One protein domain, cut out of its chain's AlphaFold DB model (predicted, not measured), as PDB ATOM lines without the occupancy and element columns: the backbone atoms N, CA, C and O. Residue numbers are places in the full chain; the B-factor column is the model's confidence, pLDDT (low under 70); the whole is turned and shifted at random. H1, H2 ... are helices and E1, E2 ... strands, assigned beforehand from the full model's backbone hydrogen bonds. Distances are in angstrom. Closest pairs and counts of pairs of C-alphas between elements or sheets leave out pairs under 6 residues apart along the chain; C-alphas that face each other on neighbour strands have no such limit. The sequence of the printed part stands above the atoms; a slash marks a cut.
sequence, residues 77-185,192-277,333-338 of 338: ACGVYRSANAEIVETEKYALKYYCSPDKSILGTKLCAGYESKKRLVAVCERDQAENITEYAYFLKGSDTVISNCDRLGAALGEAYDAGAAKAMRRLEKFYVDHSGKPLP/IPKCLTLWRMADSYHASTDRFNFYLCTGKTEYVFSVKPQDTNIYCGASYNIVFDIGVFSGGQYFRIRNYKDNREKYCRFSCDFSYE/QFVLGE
ATOM      1  N   ALA A  77     144.481 160.896 177.596       84.06
ATOM      2  CA  ALA A  77     143.968 162.136 178.138       84.06
ATOM      3  C   ALA A  77     144.840 163.278 177.626       84.06
ATOM      4  O   ALA A  77     145.942 163.486 178.134       84.06
ATOM      5  N   CYS A  78     144.309 164.071 176.700       92.94
ATOM      6  CA  CYS A  78     144.921 165.333 176.308       92.94
ATOM      7  C   CYS A  78     144.937 166.294 177.504       92.94
ATOM      8  O   CYS A  78     144.112 166.192 178.427       92.94
ATOM      9  N   GLY A  79     145.883 167.230 177.521       94.31
ATOM     10  CA  GLY A  79     145.987 168.158 178.636       94.31
ATOM     11  C   GLY A  79     146.827 169.390 178.376       94.31
ATOM     12  O   GLY A  79     147.676 169.429 177.490       94.31
ATOM     13  N   VAL A  80     146.577 170.396 179.209       95.88
ATOM     14  CA  VAL A  80     147.400 171.602 179.316       95.88
ATOM     15  C   VAL A  80     148.189 171.512 180.611       95.88
ATOM     16  O   VAL A  80     147.616 171.243 181.669       95.88
ATOM     17  N   TYR A  81     149.492 171.736 180.536       96.25
ATOM     18  CA  TYR A  81     150.430 171.586 181.638       96.25
ATOM     19  C   TYR A  81     151.303 172.823 181.737       96.25
ATOM     20  O   TYR A  81     151.876 173.250 180.742       96.25
ATOM     21  N   ARG A  82     151.448 173.381 182.938       96.56
ATOM     22  CA  ARG A  82     152.202 174.615 183.144       96.56
ATOM     23  C   ARG A  82     153.203 174.495 184.286       96.56
ATOM     24  O   ARG A  82     152.937 173.884 185.323       96.56
ATOM     25  N   SER A  83     154.356 175.116 184.076       95.81
ATOM     26  CA  SER A  83     155.428 175.343 185.048       95.81
ATOM     27  C   SER A  83     155.768 176.836 185.100       95.81
ATOM     28  O   SER A  83     155.159 177.635 184.394       95.81
ATOM     29  N   ALA A  84     156.769 177.224 185.895       95.19
ATOM     30  CA  ALA A  84     157.194 178.622 185.994       95.19
ATOM     31  C   ALA A  84     157.691 179.215 184.657       95.19
ATOM     32  O   ALA A  84     157.534 180.411 184.427       95.19
ATOM     33  N   ASN A  85     158.259 178.381 183.778       96.50
ATOM     34  CA  ASN A  85     158.960 178.829 182.568       96.50
ATOM     35  C   ASN A  85     158.424 178.193 181.280       96.50
ATOM     36  O   ASN A  85     159.028 178.355 180.221       96.50
ATOM     37  N   ALA A  86     157.339 177.420 181.348       97.44
ATOM     38  CA  ALA A  86     156.787 176.769 180.169       97.44
ATOM     39  C   ALA A  86     155.323 176.378 180.339       97.44
ATOM     40  O   ALA A  86     154.885 176.030 181.438       97.44
ATOM     41  N   GLU A  87     154.630 176.318 179.209       97.88
ATOM     42  CA  GLU A  87     153.372 175.610 179.050       97.88
ATOM     43  C   GLU A  87     153.466 174.604 177.907       97.88
ATOM     44  O   GLU A  87     154.023 174.902 176.851       97.88
ATOM     45  N   ILE A  88     152.905 173.421 178.128       97.69
ATOM     46  CA  ILE A  88     152.746 172.365 177.140       97.69
ATOM     47  C   ILE A  88     151.253 172.090 176.987       97.69
ATOM     48  O   ILE A  88     150.590 171.743 177.964       97.69
ATOM     49  N   VAL A  89     150.739 172.193 175.766       97.06
ATOM     50  CA  VAL A  89     149.462 171.584 175.386       97.06
ATOM     51  C   VAL A  89     149.748 170.314 174.598       97.06
ATOM     52  O   VAL A  89     150.434 170.343 173.574       97.06
ATOM     53  N   GLU A  90     149.272 169.189 175.120       95.50
ATOM     54  CA  GLU A  90     149.496 167.862 174.560       95.50
ATOM     55  C   GLU A  90     148.170 167.219 174.140       95.50
ATOM     56  O   GLU A  90     147.219 167.150 174.924       95.50
ATOM     57  N   THR A  91     148.143 166.733 172.901       94.81
ATOM     58  CA  THR A  91     147.062 165.974 172.266       94.81
ATOM     59  C   THR A  91     147.570 164.593 171.837       94.81
ATOM     60  O   THR A  91     148.734 164.246 172.091       94.81
ATOM     61  N   GLU A  92     146.740 163.764 171.194       91.88
ATOM     62  CA  GLU A  92     147.214 162.454 170.729       91.88
ATOM     63  C   GLU A  92     148.300 162.610 169.657       91.88
ATOM     64  O   GLU A  92     149.315 161.905 169.717       91.88
ATOM     65  N   LYS A  93     148.137 163.563 168.724       93.88
ATOM     66  CA  LYS A  93     149.081 163.770 167.611       93.88
ATOM     67  C   LYS A  93     150.106 164.875 167.825       93.88
ATOM     68  O   LYS A  93     151.125 164.876 167.132       93.88
ATOM     69  N   TYR A  94     149.871 165.812 168.740       97.00
ATOM     70  CA  TYR A  94     150.711 167.001 168.867       97.00
ATOM     71  C   TYR A  94     151.120 167.294 170.307       97.00
ATOM     72  O   TYR A  94     150.427 166.975 171.266       97.00
ATOM     73  N   ALA A  95     152.283 167.916 170.457       97.44
ATOM     74  CA  ALA A  95     152.683 168.572 171.692       97.44
ATOM     75  C   ALA A  95     153.263 169.939 171.336       97.44
ATOM     76  O   ALA A  95     154.329 170.030 170.722       97.44
ATOM     77  N   LEU A  96     152.547 171.001 171.694       98.50
ATOM     78  CA  LEU A  96     152.995 172.375 171.501       98.50
ATOM     79  C   LEU A  96     153.490 172.920 172.838       98.50
ATOM     80  O   LEU A  96     152.750 172.958 173.819       98.50
ATOM     81  N   LYS A  97     154.750 173.349 172.865       98.38
ATOM     82  CA  LYS A  97     155.408 173.917 174.037       98.38
ATOM     83  C   LYS A  97     155.745 175.379 173.795       98.38
ATOM     84  O   LYS A  97     156.552 175.673 172.915       98.38
ATOM     85  N   TYR A  98     155.222 176.259 174.636       98.56
ATOM     86  CA  TYR A  98     155.760 177.602 174.829       98.56
ATOM     87  C   TYR A  98     156.696 177.606 176.024       98.56
ATOM     88  O   TYR A  98     156.421 176.951 177.029       98.56
ATOM     89  N   TYR A  99     157.809 178.323 175.932       98.25
ATOM     90  CA  TYR A  99     158.783 178.370 177.012       98.25
ATOM     91  C   TYR A  99     159.601 179.657 177.010       98.25
ATOM     92  O   TYR A  99     159.645 180.389 176.021       98.25
ATOM     93  N   CYS A 100     160.267 179.910 178.128       98.00
ATOM     94  CA  CYS A 100     161.322 180.901 178.235       98.00
ATOM     95  C   CYS A 100     162.524 180.349 179.007       98.00
ATOM     96  O   CYS A 100     162.404 179.386 179.772       98.00
ATOM     97  N   SER A 101     163.694 180.946 178.795       97.19
ATOM     98  CA  SER A 101     164.850 180.733 179.664       97.19
ATOM     99  C   SER A 101     164.569 181.285 181.076       97.19
ATOM    100  O   SER A 101     163.704 182.151 181.235       97.19
ATOM    101  N   PRO A 102     165.271 180.815 182.128       94.38
ATOM    102  CA  PRO A 102     165.036 181.274 183.504       94.38
ATOM    103  C   PRO A 102     165.167 182.793 183.705       94.38
ATOM    104  O   PRO A 102     164.441 183.380 184.504       94.38
ATOM    105  N   ASP A 103     166.071 183.430 182.964       94.31
ATOM    106  CA  ASP A 103     166.293 184.881 182.919       94.31
ATOM    107  C   ASP A 103     165.373 185.607 181.915       94.31
ATOM    108  O   ASP A 103     165.422 186.829 181.797       94.31
ATOM    109  N   LYS A 104     164.518 184.862 181.199       92.69
ATOM    110  CA  LYS A 104     163.596 185.328 180.151       92.69
ATOM    111  C   LYS A 104     164.274 186.003 178.950       92.69
ATOM    112  O   LYS A 104     163.587 186.679 178.179       92.69
ATOM    113  N   SER A 105     165.581 185.813 178.764       95.56
ATOM    114  CA  SER A 105     166.320 186.318 177.598       95.56
ATOM    115  C   SER A 105     165.907 185.618 176.301       95.56
ATOM    116  O   SER A 105     165.781 186.275 175.270       95.56
ATOM    117  N   ILE A 106     165.598 184.320 176.365       97.81
ATOM    118  CA  ILE A 106     165.100 183.530 175.238       97.81
ATOM    119  C   ILE A 106     163.633 183.179 175.456       97.81
ATOM    120  O   ILE A 106     163.266 182.614 176.488       97.81
ATOM    121  N   LEU A 107     162.791 183.468 174.465       98.38
ATOM    122  CA  LEU A 107     161.413 182.979 174.377       98.38
ATOM    123  C   LEU A 107     161.337 181.982 173.232       98.38
ATOM    124  O   LEU A 107     161.914 182.223 172.177       98.38
ATOM    125  N   GLY A 108     160.587 180.898 173.387       98.25
ATOM    126  CA  GLY A 108     160.499 179.909 172.327       98.25
ATOM    127  C   GLY A 108     159.186 179.154 172.252       98.25
ATOM    128  O   GLY A 108     158.399 179.087 173.195       98.25
ATOM    129  N   THR A 109     158.977 178.576 171.078       98.69
ATOM    130  CA  THR A 109     157.852 177.722 170.716       98.69
ATOM    131  C   THR A 109     158.398 176.473 170.044       98.69
ATOM    132  O   THR A 109     159.200 176.583 169.124       98.69
ATOM    133  N   LYS A 110     157.970 175.289 170.478       98.62
ATOM    134  CA  LYS A 110     158.285 174.007 169.834       98.62
ATOM    135  C   LYS A 110     156.993 173.253 169.559       98.62
ATOM    136  O   LYS A 110     156.192 173.084 170.472       98.62
ATOM    137  N   LEU A 111     156.810 172.773 168.334       98.69
ATOM    138  CA  LEU A 111     155.749 171.837 167.978       98.69
ATOM    139  C   LEU A 111     156.367 170.475 167.697       98.69
ATOM    140  O   LEU A 111     157.181 170.335 166.782       98.69
ATOM    141  N   CYS A 112     155.935 169.472 168.448       98.06
ATOM    142  CA  CYS A 112     156.192 168.079 168.130       98.06
ATOM    143  C   CYS A 112     154.938 167.447 167.520       98.06
ATOM    144  O   CYS A 112     153.833 167.718 167.985       98.06
ATOM    145  N   ALA A 113     155.116 166.600 166.508       96.25
ATOM    146  CA  ALA A 113     154.038 165.861 165.858       96.25
ATOM    147  C   ALA A 113     154.370 164.368 165.764       96.25
ATOM    148  O   ALA A 113     155.533 163.979 165.656       96.25
ATOM    149  N   GLY A 114     153.338 163.534 165.812       89.69
ATOM    150  CA  GLY A 114     153.425 162.076 165.824       89.69
ATOM    151  C   GLY A 114     152.460 161.494 166.851       89.69
ATOM    152  O   GLY A 114     151.898 162.217 167.660       89.69
ATOM    153  N   TYR A 115     152.241 160.186 166.830       81.75
ATOM    154  CA  TYR A 115     151.280 159.578 167.748       81.75
ATOM    155  C   TYR A 115     151.925 159.265 169.103       81.75
ATOM    156  O   TYR A 115     152.939 158.562 169.151       81.75
ATOM    157  N   GLU A 116     151.340 159.784 170.186       73.12
ATOM    158  CA  GLU A 116     151.735 159.512 171.576       73.12
ATOM    159  C   GLU A 116     153.254 159.632 171.821       73.12
ATOM    160  O   GLU A 116     153.821 160.717 171.699       73.12
ATOM    161  N   SER A 117     153.926 158.524 172.156       74.62
ATOM    162  CA  SER A 117     155.359 158.449 172.474       74.62
ATOM    163  C   SER A 117     156.281 158.594 171.259       74.62
ATOM    164  O   SER A 117     157.494 158.706 171.416       74.62
ATOM    165  N   LYS A 118     155.732 158.600 170.039       85.56
ATOM    166  CA  LYS A 118     156.495 158.715 168.786       85.56
ATOM    167  C   LYS A 118     156.536 160.140 168.235       85.56
ATOM    168  O   LYS A 118     156.974 160.332 167.099       85.56
ATOM    169  N   LYS A 119     156.071 161.129 169.006       93.75
ATOM    170  CA  LYS A 119     156.158 162.548 168.643       93.75
ATOM    171  C   LYS A 119     157.615 162.967 168.434       93.75
ATOM    172  O   LYS A 119     158.503 162.588 169.198       93.75
ATOM    173  N   ARG A 120     157.854 163.775 167.403       96.69
ATOM    174  CA  ARG A 120     159.160 164.366 167.083       96.69
ATOM    175  C   ARG A 120     159.018 165.848 166.795       96.69
ATOM    176  O   ARG A 120     157.963 166.272 166.328       96.69
ATOM    177  N   LEU A 121     160.067 166.623 167.051       98.31
ATOM    178  CA  LEU A 121     160.094 168.056 166.779       98.31
ATOM    179  C   LEU A 121     159.929 168.315 165.277       98.31
ATOM    180  O   LEU A 121     160.769 167.900 164.481       98.31
ATOM    181  N   VAL A 122     158.855 169.004 164.891       98.31
ATOM    182  CA  VAL A 122     158.561 169.336 163.484       98.31
ATOM    183  C   VAL A 122     158.631 170.824 163.183       98.31
ATOM    184  O   VAL A 122     158.737 171.195 162.017       98.31
ATOM    185  N   ALA A 123     158.564 171.672 164.209       98.62
ATOM    186  CA  ALA A 123     158.773 173.101 164.070       98.62
ATOM    187  C   ALA A 123     159.265 173.727 165.375       98.62
ATOM    188  O   ALA A 123     158.883 173.305 166.470       98.62
ATOM    189  N   VAL A 124     160.075 174.771 165.255       98.69
ATOM    190  CA  VAL A 124     160.607 175.553 166.369       98.69
ATOM    191  C   VAL A 124     160.723 177.022 165.970       98.69
ATOM    192  O   VAL A 124     161.026 177.339 164.823       98.69
ATOM    193  N   CYS A 125     160.452 177.917 166.915       98.31
ATOM    194  CA  CYS A 125     160.719 179.345 166.812       98.31
ATOM    195  C   CYS A 125     161.322 179.824 168.129       98.31
ATOM    196  O   CYS A 125     160.780 179.521 169.190       98.31
ATOM    197  N   GLU A 126     162.411 180.579 168.064       97.81
ATOM    198  CA  GLU A 126     163.071 181.189 169.215       97.81
ATOM    199  C   GLU A 126     163.242 182.689 168.983       97.81
ATOM    200  O   GLU A 126     163.411 183.156 167.859       97.81
ATOM    201  N   ARG A 127     163.161 183.455 170.065       96.81
ATOM    202  CA  ARG A 127     163.386 184.890 170.099       96.81
ATOM    203  C   ARG A 127     164.440 185.179 171.148       96.81
ATOM    204  O   ARG A 127     164.165 185.001 172.334       96.81
ATOM    205  N   ASP A 128     165.579 185.685 170.699       96.12
ATOM    206  CA  ASP A 128     166.553 186.333 171.563       96.12
ATOM    207  C   ASP A 128     166.119 187.782 171.799       96.12
ATOM    208  O   ASP A 128     165.989 188.581 170.863       96.12
ATOM    209  N   GLN A 129     165.814 188.110 173.053       92.62
ATOM    210  CA  GLN A 129     165.377 189.450 173.424       92.62
ATOM    211  C   GLN A 129     166.523 190.458 173.497       92.62
ATOM    212  O   GLN A 129     166.275 191.635 173.247       92.62
ATOM    213  N   ALA A 130     167.737 190.020 173.832       91.19
ATOM    214  CA  ALA A 130     168.896 190.899 173.931       91.19
ATOM    215  C   ALA A 130     169.372 191.310 172.534       91.19
ATOM    216  O   ALA A 130     169.536 192.497 172.257       91.19
ATOM    217  N   GLU A 131     169.480 190.335 171.633       91.38
ATOM    218  CA  GLU A 131     169.950 190.552 170.260       91.38
ATOM    219  C   GLU A 131     168.825 190.972 169.304       91.38
ATOM    220  O   GLU A 131     169.073 191.392 168.175       91.38
ATOM    221  N   ASN A 132     167.565 190.893 169.749       89.44
ATOM    222  CA  ASN A 132     166.389 191.247 168.955       89.44
ATOM    223  C   ASN A 132     166.258 190.385 167.676       89.44
ATOM    224  O   ASN A 132     165.680 190.827 166.675       89.44
ATOM    225  N   ILE A 133     166.724 189.131 167.732       91.88
ATOM    226  CA  ILE A 133     166.726 188.150 166.632       91.88
ATOM    227  C   ILE A 133     165.605 187.126 166.837       91.88
ATOM    228  O   ILE A 133     165.401 186.624 167.940       91.88
ATOM    229  N   THR A 134     164.856 186.821 165.774       95.12
ATOM    230  CA  THR A 134     163.873 185.726 165.765       95.12
ATOM    231  C   THR A 134     164.323 184.665 164.776       95.12
ATOM    232  O   THR A 134     164.484 184.949 163.593       95.12
ATOM    233  N   GLU A 135     164.477 183.443 165.257       96.25
ATOM    234  CA  GLU A 135     164.896 182.298 164.462       96.25
ATOM    235  C   GLU A 135     163.767 181.271 164.396       96.25
ATOM    236  O   GLU A 135     162.976 181.135 165.332       96.25
ATOM    237  N   TYR A 136     163.682 180.532 163.296       97.69
ATOM    238  CA  TYR A 136     162.718 179.454 163.128       97.69
ATOM    239  C   TYR A 136     163.259 178.323 162.256       97.69
ATOM    240  O   TYR A 136     164.133 178.505 161.405       97.69
ATOM    241  N   ALA A 137     162.672 177.146 162.427       98.19
ATOM    242  CA  ALA A 137     162.818 176.020 161.519       98.19
ATOM    243  C   ALA A 137     161.542 175.177 161.518       98.19
ATOM    244  O   ALA A 137     160.897 175.043 162.558       98.19
ATOM    245  N   TYR A 138     161.176 174.590 160.380       98.38
ATOM    246  CA  TYR A 138     160.096 173.606 160.299       98.38
ATOM    247  C   TYR A 138     160.259 172.645 159.114       98.38
ATOM    248  O   TYR A 138     160.881 172.987 158.107       98.38
ATOM    249  N   PHE A 139     159.663 171.453 159.214       98.19
ATOM    250  CA  PHE A 139     159.543 170.519 158.089       98.19
ATOM    251  C   PHE A 139     158.380 170.880 157.166       98.19
ATOM    252  O   PHE A 139     157.288 171.221 157.630       98.19
ATOM    253  N   LEU A 140     158.574 170.722 155.855       96.25
ATOM    254  CA  LEU A 140     157.460 170.666 154.909       96.25
ATOM    255  C   LEU A 140     156.556 169.469 155.230       96.25
ATOM    256  O   LEU A 140     157.028 168.379 155.555       96.25
ATOM    257  N   LYS A 141     155.235 169.648 155.115       89.50
ATOM    258  CA  LYS A 141     154.273 168.597 155.468       89.50
ATOM    259  C   LYS A 141     154.503 167.348 154.611       89.50
ATOM    260  O   LYS A 141     154.368 167.397 153.392       89.50
ATOM    261  N   GLY A 142     154.795 166.224 155.269       85.31
ATOM    262  CA  GLY A 142     155.011 164.930 154.611       85.31
ATOM    263  C   GLY A 142     156.357 164.789 153.893       85.31
ATOM    264  O   GLY A 142     156.468 163.940 153.014       85.31
ATOM    265  N   SER A 143     157.350 165.614 154.233       91.19
ATOM    266  CA  SER A 143     158.700 165.576 153.666       91.19
ATOM    267  C   SER A 143     159.754 165.831 154.749       91.19
ATOM    268  O   SER A 143     159.462 166.464 155.760       91.19
ATOM    269  N   ASP A 144     160.993 165.413 154.491       91.44
ATOM    270  CA  ASP A 144     162.169 165.741 155.309       91.44
ATOM    271  C   ASP A 144     162.809 167.088 154.907       91.44
ATOM    272  O   ASP A 144     163.861 167.479 155.409       91.44
ATOM    273  N   THR A 145     162.194 167.824 153.973       97.06
ATOM    274  CA  THR A 145     162.658 169.159 153.573       97.06
ATOM    275  C   THR A 145     162.478 170.165 154.708       97.06
ATOM    276  O   THR A 145     161.357 170.393 155.167       97.06
ATOM    277  N   VAL A 146     163.570 170.825 155.095       97.81
ATOM    278  CA  VAL A 146     163.600 171.857 156.139       97.81
ATOM    279  C   VAL A 146     163.487 173.255 155.531       97.81
ATOM    280  O   VAL A 146     164.188 173.583 154.576       97.81
ATOM    281  N   ILE A 147     162.635 174.094 156.121       97.56
ATOM    282  CA  ILE A 147     162.603 175.545 155.904       97.56
ATOM    283  C   ILE A 147     163.092 176.216 157.185       97.56
ATOM    284  O   ILE A 147     162.528 175.982 158.252       97.56
ATOM    285  N   SER A 148     164.136 177.040 157.098       96.81
ATOM    286  CA  SER A 148     164.734 177.678 158.271       96.81
ATOM    287  C   SER A 148     165.503 178.950 157.911       96.81
ATOM    288  O   SER A 148     165.964 179.095 156.780       96.81
ATOM    289  N   ASN A 149     165.649 179.855 158.883       95.75
ATOM    290  CA  ASN A 149     166.611 180.962 158.853       95.75
ATOM    291  C   ASN A 149     167.793 180.753 159.832       95.75
ATOM    292  O   ASN A 149     168.583 181.673 160.022       95.75
ATOM    293  N   CYS A 150     167.912 179.570 160.450       95.94
ATOM    294  CA  CYS A 150     168.943 179.228 161.428       95.94
ATOM    295  C   CYS A 150     169.302 177.731 161.376       95.94
ATOM    296  O   CYS A 150     168.522 176.870 161.794       95.94
ATOM    297  N   ASP A 151     170.525 177.415 160.939       96.69
ATOM    298  CA  ASP A 151     171.000 176.031 160.770       96.69
ATOM    299  C   ASP A 151     170.930 175.206 162.063       96.69
ATOM    300  O   ASP A 151     170.574 174.028 162.031       96.69
ATOM    301  N   ARG A 152     171.205 175.829 163.218       97.19
ATOM    302  CA  ARG A 152     171.106 175.186 164.540       97.19
ATOM    303  C   ARG A 152     169.692 174.673 164.808       97.19
ATOM    304  O   ARG A 152     169.529 173.544 165.265       97.19
ATOM    305  N   LEU A 153     168.675 175.492 164.533       97.50
ATOM    306  CA  LEU A 153     167.278 175.099 164.719       97.50
ATOM    307  C   LEU A 153     166.838 174.067 163.683       97.50
ATOM    308  O   LEU A 153     166.095 173.150 164.026       97.50
ATOM    309  N   GLY A 154     167.323 174.184 162.443       97.38
ATOM    310  CA  GLY A 154     167.105 173.182 161.402       97.38
ATOM    311  C   GLY A 154     167.642 171.804 161.796       97.38
ATOM    312  O   GLY A 154     166.930 170.813 161.662       97.38
ATOM    313  N   ALA A 155     168.855 171.750 162.351       97.31
ATOM    314  CA  ALA A 155     169.499 170.515 162.799       97.31
ATOM    315  C   ALA A 155     168.806 169.854 164.005       97.31
ATOM    316  O   ALA A 155     168.915 168.641 164.172       97.31
ATOM    317  N   ALA A 156     168.089 170.626 164.828       97.06
ATOM    318  CA  ALA A 156     167.330 170.107 165.969       97.06
ATOM    319  C   ALA A 156     166.001 169.440 165.562       97.06
ATOM    320  O   ALA A 156     165.387 168.719 166.354       97.06
ATOM    321  N   LEU A 157     165.502 169.683 164.343       98.12
ATOM    322  CA  LEU A 157     164.274 169.043 163.880       98.12
ATOM    323  C   LEU A 157     164.430 167.513 163.845       98.12
ATOM    324  O   LEU A 157     165.483 166.970 163.524       98.12
ATOM    325  N   GLY A 158     163.357 166.799 164.183       96.56
ATOM    326  CA  GLY A 158     163.347 165.337 164.278       96.56
ATOM    327  C   GLY A 158     163.750 164.774 165.646       96.56
ATOM    328  O   GLY A 158     163.555 163.572 165.862       96.56
ATOM    329  N   GLU A 159     164.235 165.614 166.572       97.12
ATOM    330  CA  GLU A 159     164.442 165.261 167.983       97.12
ATOM    331  C   GLU A 159     163.180 164.627 168.588       97.12
ATOM    332  O   GLU A 159     162.056 165.068 168.334       97.12
ATOM    333  N   ALA A 160     163.359 163.578 169.393       96.19
ATOM    334  CA  ALA A 160     162.251 162.901 170.055       96.19
ATOM    335  C   ALA A 160     161.603 163.808 171.110       96.19
ATOM    336  O   ALA A 160     162.286 164.500 171.866       96.19
ATOM    337  N   TYR A 161     160.275 163.774 171.184       94.38
ATOM    338  CA  TYR A 161     159.545 164.463 172.238       94.38
ATOM    339  C   TYR A 161     159.751 163.766 173.588       94.38
ATOM    340  O   TYR A 161     159.498 162.568 173.730       94.38
ATOM    341  N   ASP A 162     160.165 164.529 174.599       91.00
ATOM    342  CA  ASP A 162     160.236 164.050 175.977       91.00
ATOM    343  C   ASP A 162     158.839 164.035 176.618       91.00
ATOM    344  O   ASP A 162     158.389 165.017 177.211       91.00
ATOM    345  N   ALA A 163     158.162 162.887 176.536       82.69
ATOM    346  CA  ALA A 163     156.868 162.657 177.184       82.69
ATOM    347  C   ALA A 163     156.932 162.715 178.729       82.69
ATOM    348  O   ALA A 163     155.899 162.752 179.403       82.69
ATOM    349  N   GLY A 164     158.129 162.707 179.324       85.75
ATOM    350  CA  GLY A 164     158.331 162.934 180.753       85.75
ATOM    351  C   GLY A 164     158.188 164.402 181.153       85.75
ATOM    352  O   GLY A 164     157.784 164.679 182.285       85.75
ATOM    353  N   ALA A 165     158.434 165.343 180.233       87.06
ATOM    354  CA  ALA A 165     158.478 166.773 180.529       87.06
ATOM    355  C   ALA A 165     157.172 167.300 181.144       87.06
ATOM    356  O   ALA A 165     157.208 168.078 182.097       87.06
ATOM    357  N   ALA A 166     156.016 166.856 180.639       89.88
ATOM    358  CA  ALA A 166     154.711 167.277 181.148       89.88
ATOM    359  C   ALA A 166     154.386 166.692 182.537       89.88
ATOM    360  O   ALA A 166     153.659 167.316 183.309       89.88
ATOM    361  N   LYS A 167     154.946 165.527 182.901       87.00
ATOM    362  CA  LYS A 167     154.643 164.836 184.172       87.00
ATOM    363  C   LYS A 167     155.123 165.603 185.404       87.00
ATOM    364  O   LYS A 167     154.531 165.468 186.469       87.00
ATOM    365  N   ALA A 168     156.179 166.401 185.258       89.88
ATOM    366  CA  ALA A 168     156.707 167.252 186.323       89.88
ATOM    367  C   ALA A 168     155.974 168.606 186.440       89.88
ATOM    368  O   ALA A 168     156.292 169.406 187.319       89.88
ATOM    369  N   MET A 169     155.023 168.893 185.546       95.38
ATOM    370  CA  MET A 169     154.289 170.157 185.496       95.38
ATOM    371  C   MET A 169     152.894 170.017 186.111       95.38
ATOM    372  O   MET A 169     152.306 168.936 186.154       95.38
ATOM    373  N   ARG A 170     152.314 171.137 186.546       95.56
ATOM    374  CA  ARG A 170     150.932 171.154 187.032       95.56
ATOM    375  C   ARG A 170     149.976 171.083 185.845       95.56
ATOM    376  O   ARG A 170     150.031 171.935 184.960       95.56
ATOM    377  N   ARG A 171     149.051 170.126 185.865       94.31
ATOM    378  CA  ARG A 171     147.978 170.028 184.871       94.31
ATOM    379  C   ARG A 171     146.882 171.063 185.141       94.31
ATOM    380  O   ARG A 171     146.345 171.105 186.244       94.31
ATOM    381  N   LEU A 172     146.563 171.881 184.141       93.06
ATOM    382  CA  LEU A 172     145.531 172.925 184.189       93.06
ATOM    383  C   LEU A 172     144.209 172.472 183.569       93.06
ATOM    384  O   LEU A 172     143.139 172.813 184.066       93.06
ATOM    385  N   GLU A 173     144.284 171.715 182.476       93.00
ATOM    386  CA  GLU A 173     143.117 171.255 181.724       93.00
ATOM    387  C   GLU A 173     143.252 169.762 181.399       93.00
ATOM    388  O   GLU A 173     144.357 169.256 181.177       93.00
ATOM    389  N   LYS A 174     142.110 169.070 181.361       93.12
ATOM    390  CA  LYS A 174     141.952 167.695 180.879       93.12
ATOM    391  C   LYS A 174     140.850 167.687 179.827       93.12
ATOM    392  O   LYS A 174     139.752 168.168 180.091       93.12
ATOM    393  N   PHE A 175     141.150 167.139 178.661       93.62
ATOM    394  CA  PHE A 175     140.209 166.993 177.553       93.62
ATOM    395  C   PHE A 175     140.583 165.757 176.729       93.62
ATOM    396  O   PHE A 175     141.582 165.094 177.022       93.62
ATOM    397  N   TYR A 176     139.774 165.423 175.730       91.50
ATOM    398  CA  TYR A 176     139.952 164.218 174.921       91.50
ATOM    399  C   TYR A 176     139.723 164.509 173.445       91.50
ATOM    400  O   TYR A 176     139.028 165.468 173.101       91.50
ATOM    401  N   VAL A 177     140.280 163.662 172.583       90.56
ATOM    402  CA  VAL A 177     139.950 163.662 171.159       90.56
ATOM    403  C   VAL A 177     138.599 162.977 170.958       90.56
ATOM    404  O   VAL A 177     138.322 161.912 171.509       90.56
ATOM    405  N   ASP A 178     137.734 163.613 170.176       89.19
ATOM    406  CA  ASP A 178     136.442 163.075 169.775       89.19
ATOM    407  C   ASP A 178     136.606 162.116 168.594       89.19
ATOM    408  O   ASP A 178     136.631 162.515 167.428       89.19
ATOM    409  N   HIS A 179     136.674 160.826 168.911       84.69
ATOM    410  CA  HIS A 179     136.709 159.747 167.920       84.69
ATOM    411  C   HIS A 179     135.318 159.238 167.526       84.69
ATOM    412  O   HIS A 179     135.206 158.222 166.840       84.69
ATOM    413  N   SER A 180     134.237 159.890 167.972       82.81
ATOM    414  CA  SER A 180     132.876 159.398 167.724       82.81
ATOM    415  C   SER A 180     132.432 159.557 166.268       82.81
ATOM    416  O   SER A 180     131.478 158.906 165.845       82.81
ATOM    417  N   GLY A 181     133.084 160.450 165.514       80.12
ATOM    418  CA  GLY A 181     132.688 160.814 164.153       80.12
ATOM    419  C   GLY A 181     131.336 161.530 164.075       80.12
ATOM    420  O   GLY A 181     130.821 161.749 162.977       80.12
ATOM    421  N   LYS A 182     130.738 161.894 165.219       85.25
ATOM    422  CA  LYS A 182     129.470 162.619 165.245       85.25
ATOM    423  C   LYS A 182     129.672 164.011 164.644       85.25
ATOM    424  O   LYS A 182     130.621 164.707 165.009       85.25
ATOM    425  N   PRO A 183     128.783 164.449 163.738       90.00
ATOM    426  CA  PRO A 183     128.877 165.791 163.198       90.00
ATOM    427  C   PRO A 183     128.690 166.816 164.318       90.00
ATOM    428  O   PRO A 183     127.831 166.660 165.187       90.00
ATOM    429  N   LEU A 184     129.461 167.901 164.252       94.94
ATOM    430  CA  LEU A 184     129.245 169.072 165.096       94.94
ATOM    431  C   LEU A 184     127.814 169.612 164.899       94.94
ATOM    432  O   LEU A 184     127.302 169.535 163.772       94.94
ATOM    433  N   PRO A 185     127.176 170.160 165.954       96.44
ATOM    434  CA  PRO A 185     125.795 170.632 165.888       96.44
ATOM    435  C   PRO A 185     125.673 171.896 165.040       96.44
ATOM    436  O   PRO A 185     126.637 172.659 164.895       96.44
ATOM    437  N   ILE A 192     124.462 179.830 169.070       96.50
ATOM    438  CA  ILE A 192     125.754 180.421 168.692       96.50
ATOM    439  C   ILE A 192     126.855 180.125 169.719       96.50
ATOM    440  O   ILE A 192     127.911 179.661 169.287       96.50
ATOM    441  N   PRO A 193     126.664 180.321 171.043       95.75
ATOM    442  CA  PRO A 193     127.755 180.128 171.999       95.75
ATOM    443  C   PRO A 193     128.278 178.691 172.011       95.75
ATOM    444  O   PRO A 193     129.484 178.452 171.957       95.75
ATOM    445  N   LYS A 194     127.377 177.701 172.003       95.69
ATOM    446  CA  LYS A 194     127.786 176.294 171.986       95.69
ATOM    447  C   LYS A 194     128.483 175.932 170.675       95.69
ATOM    448  O   LYS A 194     129.494 175.232 170.716       95.69
ATOM    449  N   CYS A 195     127.989 176.433 169.543       96.81
ATOM    450  CA  CYS A 195     128.624 176.232 168.241       96.81
ATOM    451  C   CYS A 195     130.009 176.882 168.175       96.81
ATOM    452  O   CYS A 195     130.961 176.206 167.811       96.81
ATOM    453  N   LEU A 196     130.168 178.140 168.601       95.75
ATOM    454  CA  LEU A 196     131.473 178.811 168.656       95.75
ATOM    455  C   LEU A 196     132.477 178.046 169.518       95.75
ATOM    456  O   LEU A 196     133.634 177.920 169.126       95.75
ATOM    457  N   THR A 197     132.051 177.504 170.659       94.81
ATOM    458  CA  THR A 197     132.917 176.671 171.499       94.81
ATOM    459  C   THR A 197     133.318 175.393 170.766       94.81
ATOM    460  O   THR A 197     134.501 175.166 170.522       94.81
ATOM    461  N   LEU A 198     132.348 174.570 170.357       94.56
ATOM    462  CA  LEU A 198     132.624 173.249 169.781       94.56
ATOM    463  C   LEU A 198     133.338 173.330 168.425       94.56
ATOM    464  O   LEU A 198     134.252 172.559 168.156       94.56
ATOM    465  N   TRP A 199     132.970 174.289 167.576       95.44
ATOM    466  CA  TRP A 199     133.598 174.473 166.270       95.44
ATOM    467  C   TRP A 199     135.004 175.061 166.383       95.44
ATOM    468  O   TRP A 199     135.737 175.040 165.401       95.44
ATOM    469  N   ARG A 200     135.432 175.561 167.543       94.94
ATOM    470  CA  ARG A 200     136.814 176.012 167.751       94.94
ATOM    471  C   ARG A 200     137.666 174.977 168.470       94.94
ATOM    472  O   ARG A 200     138.868 174.989 168.264       94.94
ATOM    473  N   MET A 201     137.064 174.078 169.249       95.31
ATOM    474  CA  MET A 201     137.749 173.019 170.001       95.31
ATOM    475  C   MET A 201     138.382 171.950 169.096       95.31
ATOM    476  O   MET A 201     137.852 170.855 168.927       95.31
ATOM    477  N   ALA A 202     139.497 172.294 168.466       96.19
ATOM    478  CA  ALA A 202     140.223 171.451 167.531       96.19
ATOM    479  C   ALA A 202     141.630 171.997 167.289       96.19
ATOM    480  O   ALA A 202     141.978 173.093 167.744       96.19
ATOM    481  N   ASP A 203     142.406 171.245 166.520       96.88
ATOM    482  CA  ASP A 203     143.653 171.710 165.941       96.88
ATOM    483  C   ASP A 203     143.647 171.694 164.404       96.88
ATOM    484  O   ASP A 203     142.762 171.152 163.730       96.88
ATOM    485  N   SER A 204     144.652 172.360 163.842       96.12
ATOM    486  CA  SER A 204     144.967 172.307 162.420       96.12
ATOM    487  C   SER A 204     146.458 172.524 162.196       96.12
ATOM    488  O   SER A 204     147.071 173.395 162.817       96.12
ATOM    489  N   TYR A 205     147.032 171.750 161.279       95.69
ATOM    490  CA  TYR A 205     148.440 171.790 160.918       95.69
ATOM    491  C   TYR A 205     148.630 171.926 159.402       95.69
ATOM    492  O   TYR A 205     148.203 171.083 158.596       95.69
ATOM    493  N   HIS A 206     149.360 172.962 159.003       96.56
ATOM    494  CA  HIS A 206     149.757 173.223 157.626       96.56
ATOM    495  C   HIS A 206     151.220 173.653 157.567       96.56
ATOM    496  O   HIS A 206     151.624 174.584 158.257       96.56
ATOM    497  N   ALA A 207     152.005 173.023 156.696       97.06
ATOM    498  CA  ALA A 207     153.399 173.388 156.480       97.06
ATOM    499  C   ALA A 207     153.751 173.283 154.995       97.06
ATOM    500  O   ALA A 207     153.702 172.204 154.402       97.06
ATOM    501  N   SER A 208     154.097 174.419 154.403       97.06
ATOM    502  CA  SER A 208     154.491 174.576 153.006       97.06
ATOM    503  C   SER A 208     155.685 175.525 152.895       97.06
ATOM    504  O   SER A 208     156.141 176.117 153.875       97.06
ATOM    505  N   THR A 209     156.212 175.676 151.683       95.50
ATOM    506  CA  THR A 209     157.347 176.569 151.412       95.50
ATOM    507  C   THR A 209     157.018 178.045 151.639       95.50
ATOM    508  O   THR A 209     157.926 178.829 151.884       95.50
ATOM    509  N   ASP A 210     155.741 178.437 151.567       95.12
ATOM    510  CA  ASP A 210     155.287 179.825 151.725       95.12
ATOM    511  C   ASP A 210     154.805 180.164 153.139       95.12
ATOM    512  O   ASP A 210     154.702 181.347 153.477       95.12
ATOM    513  N   ARG A 211     154.448 179.160 153.949       96.19
ATOM    514  CA  ARG A 211     153.967 179.357 155.318       96.19
ATOM    515  C   ARG A 211     153.976 178.071 156.135       96.19
ATOM    516  O   ARG A 211     153.720 176.979 155.634       96.19
ATOM    517  N   PHE A 212     154.102 178.253 157.432       97.94
ATOM    518  CA  PHE A 212     153.813 177.271 158.455       97.94
ATOM    519  C   PHE A 212     152.712 177.816 159.360       97.94
ATOM    520  O   PHE A 212     152.769 178.972 159.774       97.94
ATOM    521  N   ASN A 213     151.715 176.993 159.665       97.81
ATOM    522  CA  ASN A 213     150.649 177.323 160.593       97.81
ATOM    523  C   ASN A 213     150.251 176.096 161.403       97.81
ATOM    524  O   ASN A 213     149.853 175.071 160.848       97.81
ATOM    525  N   PHE A 214     150.274 176.257 162.712       98.50
ATOM    526  CA  PHE A 214     149.620 175.374 163.649       98.50
ATOM    527  C   PHE A 214     148.689 176.195 164.533       98.50
ATOM    528  O   PHE A 214     149.096 177.208 165.109       98.50
ATOM    529  N   TYR A 215     147.443 175.755 164.627       97.62
ATOM    530  CA  TYR A 215     146.445 176.328 165.519       97.62
ATOM    531  C   TYR A 215     145.885 175.217 166.385       97.62
ATOM    532  O   TYR A 215     145.616 174.132 165.876       97.62
ATOM    533  N   LEU A 216     145.671 175.502 167.662       97.94
ATOM    534  CA  LEU A 216     144.986 174.612 168.586       97.94
ATOM    535  C   LEU A 216     144.128 175.454 169.516       97.94
ATOM    536  O   LEU A 216     144.598 176.444 170.072       97.94
ATOM    537  N   CYS A 217     142.878 175.060 169.727       96.44
ATOM    538  CA  CYS A 217     142.039 175.678 170.742       96.44
ATOM    539  C   CYS A 217     141.422 174.612 171.649       96.44
ATOM    540  O   CYS A 217     140.786 173.671 171.183       96.44
ATOM    541  N   THR A 218     141.598 174.774 172.963       94.38
ATOM    542  CA  THR A 218     141.040 173.866 173.987       94.38
ATOM    543  C   THR A 218     139.608 174.237 174.378       94.38
ATOM    544  O   THR A 218     139.027 173.654 175.286       94.38
ATOM    545  N   GLY A 219     139.035 175.252 173.726       90.06
ATOM    546  CA  GLY A 219     137.748 175.858 174.072       90.06
ATOM    547  C   GLY A 219     137.877 177.033 175.039       90.06
ATOM    548  O   GLY A 219     137.053 177.940 174.991       90.06
ATOM    549  N   LYS A 220     138.932 177.056 175.865       88.38
ATOM    550  CA  LYS A 220     139.279 178.189 176.741       88.38
ATOM    551  C   LYS A 220     140.452 178.999 176.217       88.38
ATOM    552  O   LYS A 220     140.473 180.220 176.354       88.38
ATOM    553  N   THR A 221     141.434 178.317 175.645       93.88
ATOM    554  CA  THR A 221     142.717 178.907 175.284       93.88
ATOM    555  C   THR A 221     143.004 178.618 173.826       93.88
ATOM    556  O   THR A 221     142.827 177.491 173.369       93.88
ATOM    557  N   GLU A 222     143.441 179.643 173.103       95.94
ATOM    558  CA  GLU A 222     143.888 179.528 171.723       95.94
ATOM    559  C   GLU A 222     145.412 179.615 171.676       95.94
ATOM    560  O   GLU A 222     146.018 180.535 172.234       95.94
ATOM    561  N   TYR A 223     146.011 178.637 171.010       97.88
ATOM    562  CA  TYR A 223     147.437 178.483 170.807       97.88
ATOM    563  C   TYR A 223     147.721 178.605 169.311       97.88
ATOM    564  O   TYR A 223     147.127 177.901 168.494       97.88
ATOM    565  N   VAL A 224     148.634 179.501 168.953       98.06
ATOM    566  CA  VAL A 224     148.995 179.792 167.566       98.06
ATOM    567  C   VAL A 224     150.496 179.692 167.386       98.06
ATOM    568  O   VAL A 224     151.229 180.403 168.060       98.06
ATOM    569  N   PHE A 225     150.954 178.904 166.421       98.50
ATOM    570  CA  PHE A 225     152.330 178.920 165.941       98.50
ATOM    571  C   PHE A 225     152.319 179.109 164.424       98.50
ATOM    572  O   PHE A 225     152.074 178.181 163.658       98.50
ATOM    573  N   SER A 226     152.556 180.344 163.995       98.06
ATOM    574  CA  SER A 226     152.536 180.750 162.595       98.06
ATOM    575  C   SER A 226     153.864 181.380 162.205       98.06
ATOM    576  O   SER A 226     154.375 182.263 162.899       98.06
ATOM    577  N   VAL A 227     154.413 180.934 161.082       97.31
ATOM    578  CA  VAL A 227     155.623 181.484 160.476       97.31
ATOM    579  C   VAL A 227     155.363 181.677 158.996       97.31
ATOM    580  O   VAL A 227     155.085 180.729 158.263       97.31
ATOM    581  N   LYS A 228     155.505 182.911 158.534       95.44
ATOM    582  CA  LYS A 228     155.724 183.208 157.128       95.44
ATOM    583  C   LYS A 228     157.229 183.409 156.924       95.44
ATOM    584  O   LYS A 228     157.793 184.258 157.622       95.44
ATOM    585  N   PRO A 229     157.875 182.653 156.017       91.31
ATOM    586  CA  PRO A 229     159.302 182.783 155.763       91.31
ATOM    587  C   PRO A 229     159.750 184.211 155.429       91.31
ATOM    588  O   PRO A 229     158.940 185.112 155.178       91.31
ATOM    589  N   GLN A 230     161.071 184.407 155.455       83.62
ATOM    590  CA  GLN A 230     161.729 185.719 155.366       83.62
ATOM    591  C   GLN A 230     161.343 186.690 156.496       83.62
ATOM    592  O   GLN A 230     161.390 187.902 156.310       83.62
ATOM    593  N   ASP A 231     160.913 186.158 157.644       76.25
ATOM    594  CA  ASP A 231     160.585 186.927 158.851       76.25
ATOM    595  C   ASP A 231     159.483 187.983 158.652       76.25
ATOM    596  O   ASP A 231     159.283 188.873 159.475       76.25
ATOM    597  N   THR A 232     158.706 187.854 157.573       83.62
ATOM    598  CA  THR A 232     157.707 188.857 157.183       83.62
ATOM    599  C   THR A 232     156.499 188.878 158.116       83.62
ATOM    600  O   THR A 232     155.873 189.929 158.296       83.62
ATOM    601  N   ASN A 233     156.150 187.725 158.697       92.00
ATOM    602  CA  ASN A 233     155.074 187.580 159.670       92.00
ATOM    603  C   ASN A 233     155.256 186.295 160.491       92.00
ATOM    604  O   ASN A 233     154.903 185.208 160.036       92.00
ATOM    605  N   ILE A 234     155.786 186.428 161.702       94.88
ATOM    606  CA  ILE A 234     155.874 185.360 162.695       94.88
ATOM    607  C   ILE A 234     154.964 185.718 163.855       94.88
ATOM    608  O   ILE A 234     155.067 186.800 164.443       94.88
ATOM    609  N   TYR A 235     154.092 184.784 164.207       96.44
ATOM    610  CA  TYR A 235     153.229 184.903 165.362       96.44
ATOM    611  C   TYR A 235     153.157 183.578 166.107       96.44
ATOM    612  O   TYR A 235     152.505 182.634 165.664       96.44
ATOM    613  N   CYS A 236     153.809 183.544 167.264       97.88
ATOM    614  CA  CYS A 236     153.597 182.519 168.273       97.88
ATOM    615  C   CYS A 236     152.825 183.147 169.433       97.88
ATOM    616  O   CYS A 236     153.242 184.188 169.947       97.88
ATOM    617  N   GLY A 237     151.699 182.573 169.838       96.81
ATOM    618  CA  GLY A 237     150.812 183.229 170.788       96.81
ATOM    619  C   GLY A 237     149.921 182.273 171.556       96.81
ATOM    620  O   GLY A 237     149.463 181.262 171.027       96.81
ATOM    621  N   ALA A 238     149.661 182.637 172.806       96.56
ATOM    622  CA  ALA A 238     148.770 181.907 173.689       96.56
ATOM    623  C   ALA A 238     147.853 182.901 174.408       96.56
ATOM    624  O   ALA A 238     148.331 183.793 175.118       96.56
ATOM    625  N   SER A 239     146.546 182.802 174.171       93.81
ATOM    626  CA  SER A 239     145.564 183.745 174.712       93.81
ATOM    627  C   SER A 239     144.275 183.059 175.128       93.81
ATOM    628  O   SER A 239     143.788 182.150 174.450       93.81
ATOM    629  N   TYR A 240     143.685 183.540 176.218       92.31
ATOM    630  CA  TYR A 240     142.371 183.084 176.638       92.31
ATOM    631  C   TYR A 240     141.311 183.653 175.702       92.31
ATOM    632  O   TYR A 240     141.280 184.848 175.416       92.31
ATOM    633  N   ASN A 241     140.456 182.770 175.209       91.50
ATOM    634  CA  ASN A 241     139.372 183.077 174.299       91.50
ATOM    635  C   ASN A 241     138.086 182.491 174.860       91.50
ATOM    636  O   ASN A 241     137.814 181.301 174.705       91.50
ATOM    637  N   ILE A 242     137.300 183.343 175.501       90.19
ATOM    638  CA  ILE A 242     136.089 182.942 176.203       90.19
ATOM    639  C   ILE A 242     134.893 183.298 175.332       90.19
ATOM    640  O   ILE A 242     134.741 184.435 174.887       90.19
ATOM    641  N   VAL A 243     134.052 182.307 175.071       93.50
ATOM    642  CA  VAL A 243     132.795 182.511 174.354       93.50
ATOM    643  C   VAL A 243     131.769 183.124 175.305       93.50
ATOM    644  O   VAL A 243     131.650 182.697 176.451       93.50
ATOM    645  N   PHE A 244     131.017 184.099 174.809       92.56
ATOM    646  CA  PHE A 244     129.862 184.692 175.481       92.56
ATOM    647  C   PHE A 244     128.689 184.791 174.500       92.56
ATOM    648  O   PHE A 244     128.821 184.425 173.331       92.56
ATOM    649  N   ASP A 245     127.541 185.279 174.968       91.75
ATOM    650  CA  ASP A 245     126.250 185.198 174.269       91.75
ATOM    651  C   ASP A 245     126.289 185.621 172.796       91.75
ATOM    652  O   ASP A 245     125.669 184.980 171.945       91.75
ATOM    653  N   ILE A 246     127.041 186.680 172.484       93.12
ATOM    654  CA  ILE A 246     127.080 187.276 171.145       93.12
ATOM    655  C   ILE A 246     128.467 187.264 170.498       93.12
ATOM    656  O   ILE A 246     128.672 187.968 169.507       93.12
ATOM    657  N   GLY A 247     129.436 186.506 171.018       95.31
ATOM    658  CA  GLY A 247     130.779 186.527 170.442       95.31
ATOM    659  C   GLY A 247     131.861 185.805 171.231       95.31
ATOM    660  O   GLY A 247     131.608 184.910 172.034       95.31
ATOM    661  N   VAL A 248     133.099 186.211 170.961       95.19
ATOM    662  CA  VAL A 248     134.301 185.718 171.638       95.19
ATOM    663  C   VAL A 248     135.054 186.898 172.225       95.19
ATOM    664  O   VAL A 248     135.318 187.881 171.535       95.19
ATOM    665  N   PHE A 249     135.408 186.792 173.498       93.62
ATOM    666  CA  PHE A 249     136.319 187.707 174.160       93.62
ATOM    667  C   PHE A 249     137.717 187.094 174.194       93.62
ATOM    668  O   PHE A 249     137.934 186.058 174.823       93.62
ATOM    669  N   SER A 250     138.665 187.741 173.522       91.38
ATOM    670  CA  SER A 250     140.083 187.405 173.568       91.38
ATOM    671  C   SER A 250     140.785 188.315 174.573       91.38
ATOM    672  O   SER A 250     140.934 189.516 174.336       91.38
ATOM    673  N   GLY A 251     141.266 187.744 175.674       84.94
ATOM    674  CA  GLY A 251     141.943 188.467 176.750       84.94
ATOM    675  C   GLY A 251     143.099 187.673 177.354       84.94
ATOM    676  O   GLY A 251     143.286 186.491 177.069       84.94
ATOM    677  N   GLY A 252     143.903 188.337 178.188       84.81
ATOM    678  CA  GLY A 252     144.929 187.661 178.988       84.81
ATOM    679  C   GLY A 252     145.962 186.881 178.166       84.81
ATOM    680  O   GLY A 252     146.216 185.711 178.440       84.81
ATOM    681  N   GLN A 253     146.543 187.494 177.130       91.12
ATOM    682  CA  GLN A 253     147.668 186.882 176.422       91.12
ATOM    683  C   GLN A 253     148.866 186.756 177.369       91.12
ATOM    684  O   GLN A 253     149.422 187.760 177.805       91.12
ATOM    685  N   TYR A 254     149.272 185.521 177.648       94.06
ATOM    686  CA  TYR A 254     150.370 185.217 178.569       94.06
ATOM    687  C   TYR A 254     151.631 184.738 177.852       94.06
ATOM    688  O   TYR A 254     152.681 184.612 178.472       94.06
ATOM    689  N   PHE A 255     151.568 184.492 176.543       96.81
ATOM    690  CA  PHE A 255     152.754 184.243 175.732       96.81
ATOM    691  C   PHE A 255     152.617 184.887 174.358       96.81
ATOM    692  O   PHE A 255     151.550 184.830 173.735       96.81
ATOM    693  N   ARG A 256     153.701 185.506 173.884       96.12
ATOM    694  CA  ARG A 256     153.767 186.155 172.580       96.12
ATOM    695  C   ARG A 256     155.199 186.227 172.059       96.12
ATOM    696  O   ARG A 256     156.071 186.786 172.718       96.12
ATOM    697  N   ILE A 257     155.389 185.789 170.821       96.38
ATOM    698  CA  ILE A 257     156.475 186.198 169.927       96.38
ATOM    699  C   ILE A 257     155.791 186.748 168.678       96.38
ATOM    700  O   ILE A 257     155.145 185.990 167.955       96.38
ATOM    701  N   ARG A 258     155.878 188.059 168.429       94.19
ATOM    702  CA  ARG A 258     155.310 188.658 167.215       94.19
ATOM    703  C   ARG A 258     156.326 189.519 166.489       94.19
ATOM    704  O   ARG A 258     156.578 190.643 166.911       94.19
ATOM    705  N   ASN A 259     156.814 188.992 165.374       89.94
ATOM    706  CA  ASN A 259     157.648 189.704 164.419       89.94
ATOM    707  C   ASN A 259     156.818 189.964 163.157       89.94
ATOM    708  O   ASN A 259     156.320 189.030 162.534       89.94
ATOM    709  N   TYR A 260     156.608 191.226 162.810       86.31
ATOM    710  CA  TYR A 260     155.864 191.609 161.616       86.31
ATOM    711  C   TYR A 260     156.636 192.682 160.863       86.31
ATOM    712  O   TYR A 260     157.035 193.683 161.467       86.31
ATOM    713  N   LYS A 261     156.805 192.474 159.550       80.31
ATOM    714  CA  LYS A 261     157.684 193.264 158.675       80.31
ATOM    715  C   LYS A 261     159.128 193.284 159.199       80.31
ATOM    716  O   LYS A 261     159.881 192.358 158.954       80.31
ATOM    717  N   ASP A 262     159.497 194.346 159.897       77.38
ATOM    718  CA  ASP A 262     160.828 194.678 160.406       77.38
ATOM    719  C   ASP A 262     160.755 195.089 161.887       77.38
ATOM    720  O   ASP A 262     161.517 195.928 162.365       77.38
ATOM    721  N   ASN A 263     159.778 194.531 162.609       81.25
ATOM    722  CA  ASN A 263     159.432 194.877 163.987       81.25
ATOM    723  C   ASN A 263     158.940 196.323 164.205       81.25
ATOM    724  O   ASN A 263     158.697 196.696 165.350       81.25
ATOM    725  N   ARG A 264     158.730 197.133 163.155       80.06
ATOM    726  CA  ARG A 264     158.325 198.546 163.319       80.06
ATOM    727  C   ARG A 264     156.858 198.754 163.682       80.06
ATOM    728  O   ARG A 264     156.486 199.843 164.117       80.06
ATOM    729  N   GLU A 265     156.000 197.753 163.499       83.31
ATOM    730  CA  GLU A 265     154.594 197.891 163.879       83.31
ATOM    731  C   GLU A 265     154.445 197.973 165.402       83.31
ATOM    732  O   GLU A 265     154.976 197.148 166.141       83.31
ATOM    733  N   LYS A 266     153.609 198.900 165.882       79.69
ATOM    734  CA  LYS A 266     153.356 199.125 167.324       79.69
ATOM    735  C   LYS A 266     152.824 197.901 168.089       79.69
ATOM    736  O   LYS A 266     152.797 197.885 169.319       79.69
ATOM    737  N   TYR A 267     152.340 196.899 167.359       77.44
ATOM    738  CA  TYR A 267     151.819 195.650 167.904       77.44
ATOM    739  C   TYR A 267     152.855 194.515 167.890       77.44
ATOM    740  O   TYR A 267     152.542 193.417 168.350       77.44
ATOM    741  N   CYS A 268     154.068 194.727 167.379       85.56
ATOM    742  CA  CYS A 268     155.176 193.798 167.584       85.56
ATOM    743  C   CYS A 268     155.536 193.821 169.072       85.56
ATOM    744  O   CYS A 268     155.888 194.856 169.630       85.56
ATOM    745  N   ARG A 269     155.319 192.690 169.744       89.88
ATOM    746  CA  ARG A 269     155.525 192.527 171.185       89.88
ATOM    747  C   ARG A 269     156.007 191.109 171.451       89.88
ATOM    748  O   ARG A 269     155.581 190.173 170.768       89.88
ATOM    749  N   PHE A 270     156.852 190.987 172.462       93.75
ATOM    750  CA  PHE A 270     157.480 189.747 172.890       93.75
ATOM    751  C   PHE A 270     157.331 189.670 174.405       93.75
ATOM    752  O   PHE A 270     157.736 190.591 175.108       93.75
ATOM    753  N   SER A 271     156.648 188.649 174.905       94.88
ATOM    754  CA  SER A 271     156.320 188.566 176.328       94.88
ATOM    755  C   SER A 271     155.966 187.147 176.732       94.88
ATOM    756  O   SER A 271     155.323 186.426 175.970       94.88
ATOM    757  N   CYS A 272     156.303 186.780 177.963       95.75
ATOM    758  CA  CYS A 272     155.871 185.539 178.589       95.75
ATOM    759  C   CYS A 272     155.560 185.761 180.077       95.75
ATOM    760  O   CYS A 272     156.367 186.335 180.817       95.75
ATOM    761  N   ASP A 273     154.412 185.264 180.519       95.31
ATOM    762  CA  ASP A 273     153.980 185.247 181.910       95.31
ATOM    763  C   ASP A 273     153.225 183.949 182.224       95.31
ATOM    764  O   ASP A 273     151.999 183.899 182.285       95.31
ATOM    765  N   PHE A 274     153.972 182.872 182.460       94.69
ATOM    766  CA  PHE A 274     153.389 181.591 182.863       94.69
ATOM    767  C   PHE A 274     152.889 181.575 184.321       94.69
ATOM    768  O   PHE A 274     152.370 180.556 184.774       94.69
ATOM    769  N   SER A 275     153.006 182.684 185.061       91.38
ATOM    770  CA  SER A 275     152.378 182.816 186.380       91.38
ATOM    771  C   SER A 275     150.918 183.268 186.286       91.38
ATOM    772  O   SER A 275     150.117 182.954 187.168       91.38
ATOM    773  N   TYR A 276     150.554 183.957 185.202       86.19
ATOM    774  CA  TYR A 276     149.198 184.433 184.970       86.19
ATOM    775  C   TYR A 276     148.232 183.276 184.690       86.19
ATOM    776  O   TYR A 276     148.466 182.452 183.810       86.19
ATOM    777  N   GLU A 277     147.101 183.241 185.393       82.06
ATOM    778  CA  GLU A 277     145.999 182.309 185.145       82.06
ATOM    779  C   GLU A 277     144.686 183.082 185.037       82.06
ATOM    780  O   GLU A 277     144.259 183.744 185.987       82.06
ATOM    781  N   GLN A 333     139.687 166.768 166.620       94.31
ATOM    782  CA  GLN A 333     138.556 167.475 167.240       94.31
ATOM    783  C   GLN A 333     138.506 167.110 168.721       94.31
ATOM    784  O   GLN A 333     138.742 165.954 169.058       94.31
ATOM    785  N   PHE A 334     138.180 168.059 169.600       94.56
ATOM    786  CA  PHE A 334     138.223 167.836 171.046       94.56
ATOM    787  C   PHE A 334     136.854 167.905 171.716       94.56
ATOM    788  O   PHE A 334     135.960 168.646 171.304       94.56
ATOM    789  N   VAL A 335     136.742 167.188 172.830       91.44
ATOM    790  CA  VAL A 335     135.627 167.242 173.777       91.44
ATOM    791  C   VAL A 335     136.161 167.413 175.195       91.44
ATOM    792  O   VAL A 335     137.262 166.966 175.528       91.44
ATOM    793  N   LEU A 336     135.387 168.093 176.042       85.25
ATOM    794  CA  LEU A 336     135.713 168.207 177.463       85.25
ATOM    795  C   LEU A 336     135.627 166.831 178.122       85.25
ATOM    796  O   LEU A 336     134.788 166.014 177.744       85.25
ATOM    797  N   GLY A 337     136.491 166.589 179.107       70.06
ATOM    798  CA  GLY A 337     136.310 165.435 179.971       70.06
ATOM    799  C   GLY A 337     135.134 165.625 180.917       70.06
ATOM    800  O   GLY A 337     134.931 166.741 181.395       70.06
ATOM    801  N   GLU A 338     134.377 164.547 181.134       52.50
ATOM    802  CA  GLU A 338     133.368 164.458 182.199       52.50
ATOM    803  C   GLU A 338     133.973 164.675 183.590       52.50
ATOM    804  O   GLU A 338     135.137 164.246 183.813       52.50
TER     805      GLU A 338
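What this domain is: This is residues 77 to 185, 192 to 277 and 333 to 338 of the 338 residues of the protein "Putative transcriptional regulator" of Anaerotruncus sp. CAG:390 (UniProt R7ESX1). Two twisted sheets are partly face to face as a sandwich, their strands crossed at 80 degrees; E3 to E6 of the larger sheet cover the smaller one, while E2, E1, E8 and E15 reach beyond it. H1 and H2 are on the larger sheet's face that is turned away from the smaller sheet, and H3 packs on E12 and E13 at one end. The printed part has 201 residues, with the order E1 to E7, H1, H2, E8, H3, E9 to E15. The antiparallel sheets run E7 E6 E5 E4 E3 E2 E1 E8 E15 and E9 E10 E11 E12 E13 E14. The class is mostly strand; the whole is compact, with a radius of gyration of the C-alphas of 16.5 A and spans of 45 by 38 by 35 A.

Where its parts are: E1, residues 78 to 82, begins at C-alpha 78 (144.921, 165.333, 176.308). E2 is 86 to 90, E3 94 to 100, E4 106 to 113 with 22.9 A, E5 120 to 128 with 23.6 A, E6 133 to 139 and E7 146 to 148. H1 is 151 to 156, H2 165 to 168, E8 170 to 177 and H3 192 to 200. E9 is 203 to 207, E10 212 to 217, E11 221 to 228, E12 233 to 244 with 29.9 A, and E13 247 to 260 with 27.1 A. E14 is 270 to 272, and E15, 334 to 336, ends at C-alpha 336 (135.713, 168.207, 177.463).

How they stand to each other: E1 to E7 form a meander, each strand the antiparallel neighbour of the one before, and E9 to E14 form another. In the hairpin E3 and E4, N 97 and O 110 are 2.8 A apart, within hydrogen-bond range. E8 pairs in a staggered way: N 172 and O 80 of E1 are 2.8 A apart, N 335 of E15 and O 176 2.9 A. E13 bends by 95 degrees at residue 257; N 256 and O 271 of E14 are 2.8 A apart. Between the sheets, the closest C-alphas of E4 and E12, Thr 109 and Cys 236, are 6.9 A apart. H1 is over E6 at a height over the sheet of 7.4 A; its Gly 154 and Ala 137 have C-alphas 5.1 A apart. H2 is on the same face, at a height of 8.7 A. The closest C-alphas of H3 and E12, Pro 193 and Val 243, are 6.1 A apart. In H1 and H3 every O i to N i+4 pair is within hydrogen-bond range; H2 is too short for one.

The domain as a whole: The C-alphas of Glu 131 and Lys 182, the two farthest apart, are 49.4 A apart. Residues 186 to 191 are not printed, a gap of 10.2 A between C-alphas 185 and 192; residues 278 to 332 are not printed, a gap of 24.4 A between C-alphas 277 and 333. Of the links printed whole, none is long. The mean pLDDT of the printed part is 92.9; residue 338, the chain's last, is under 70.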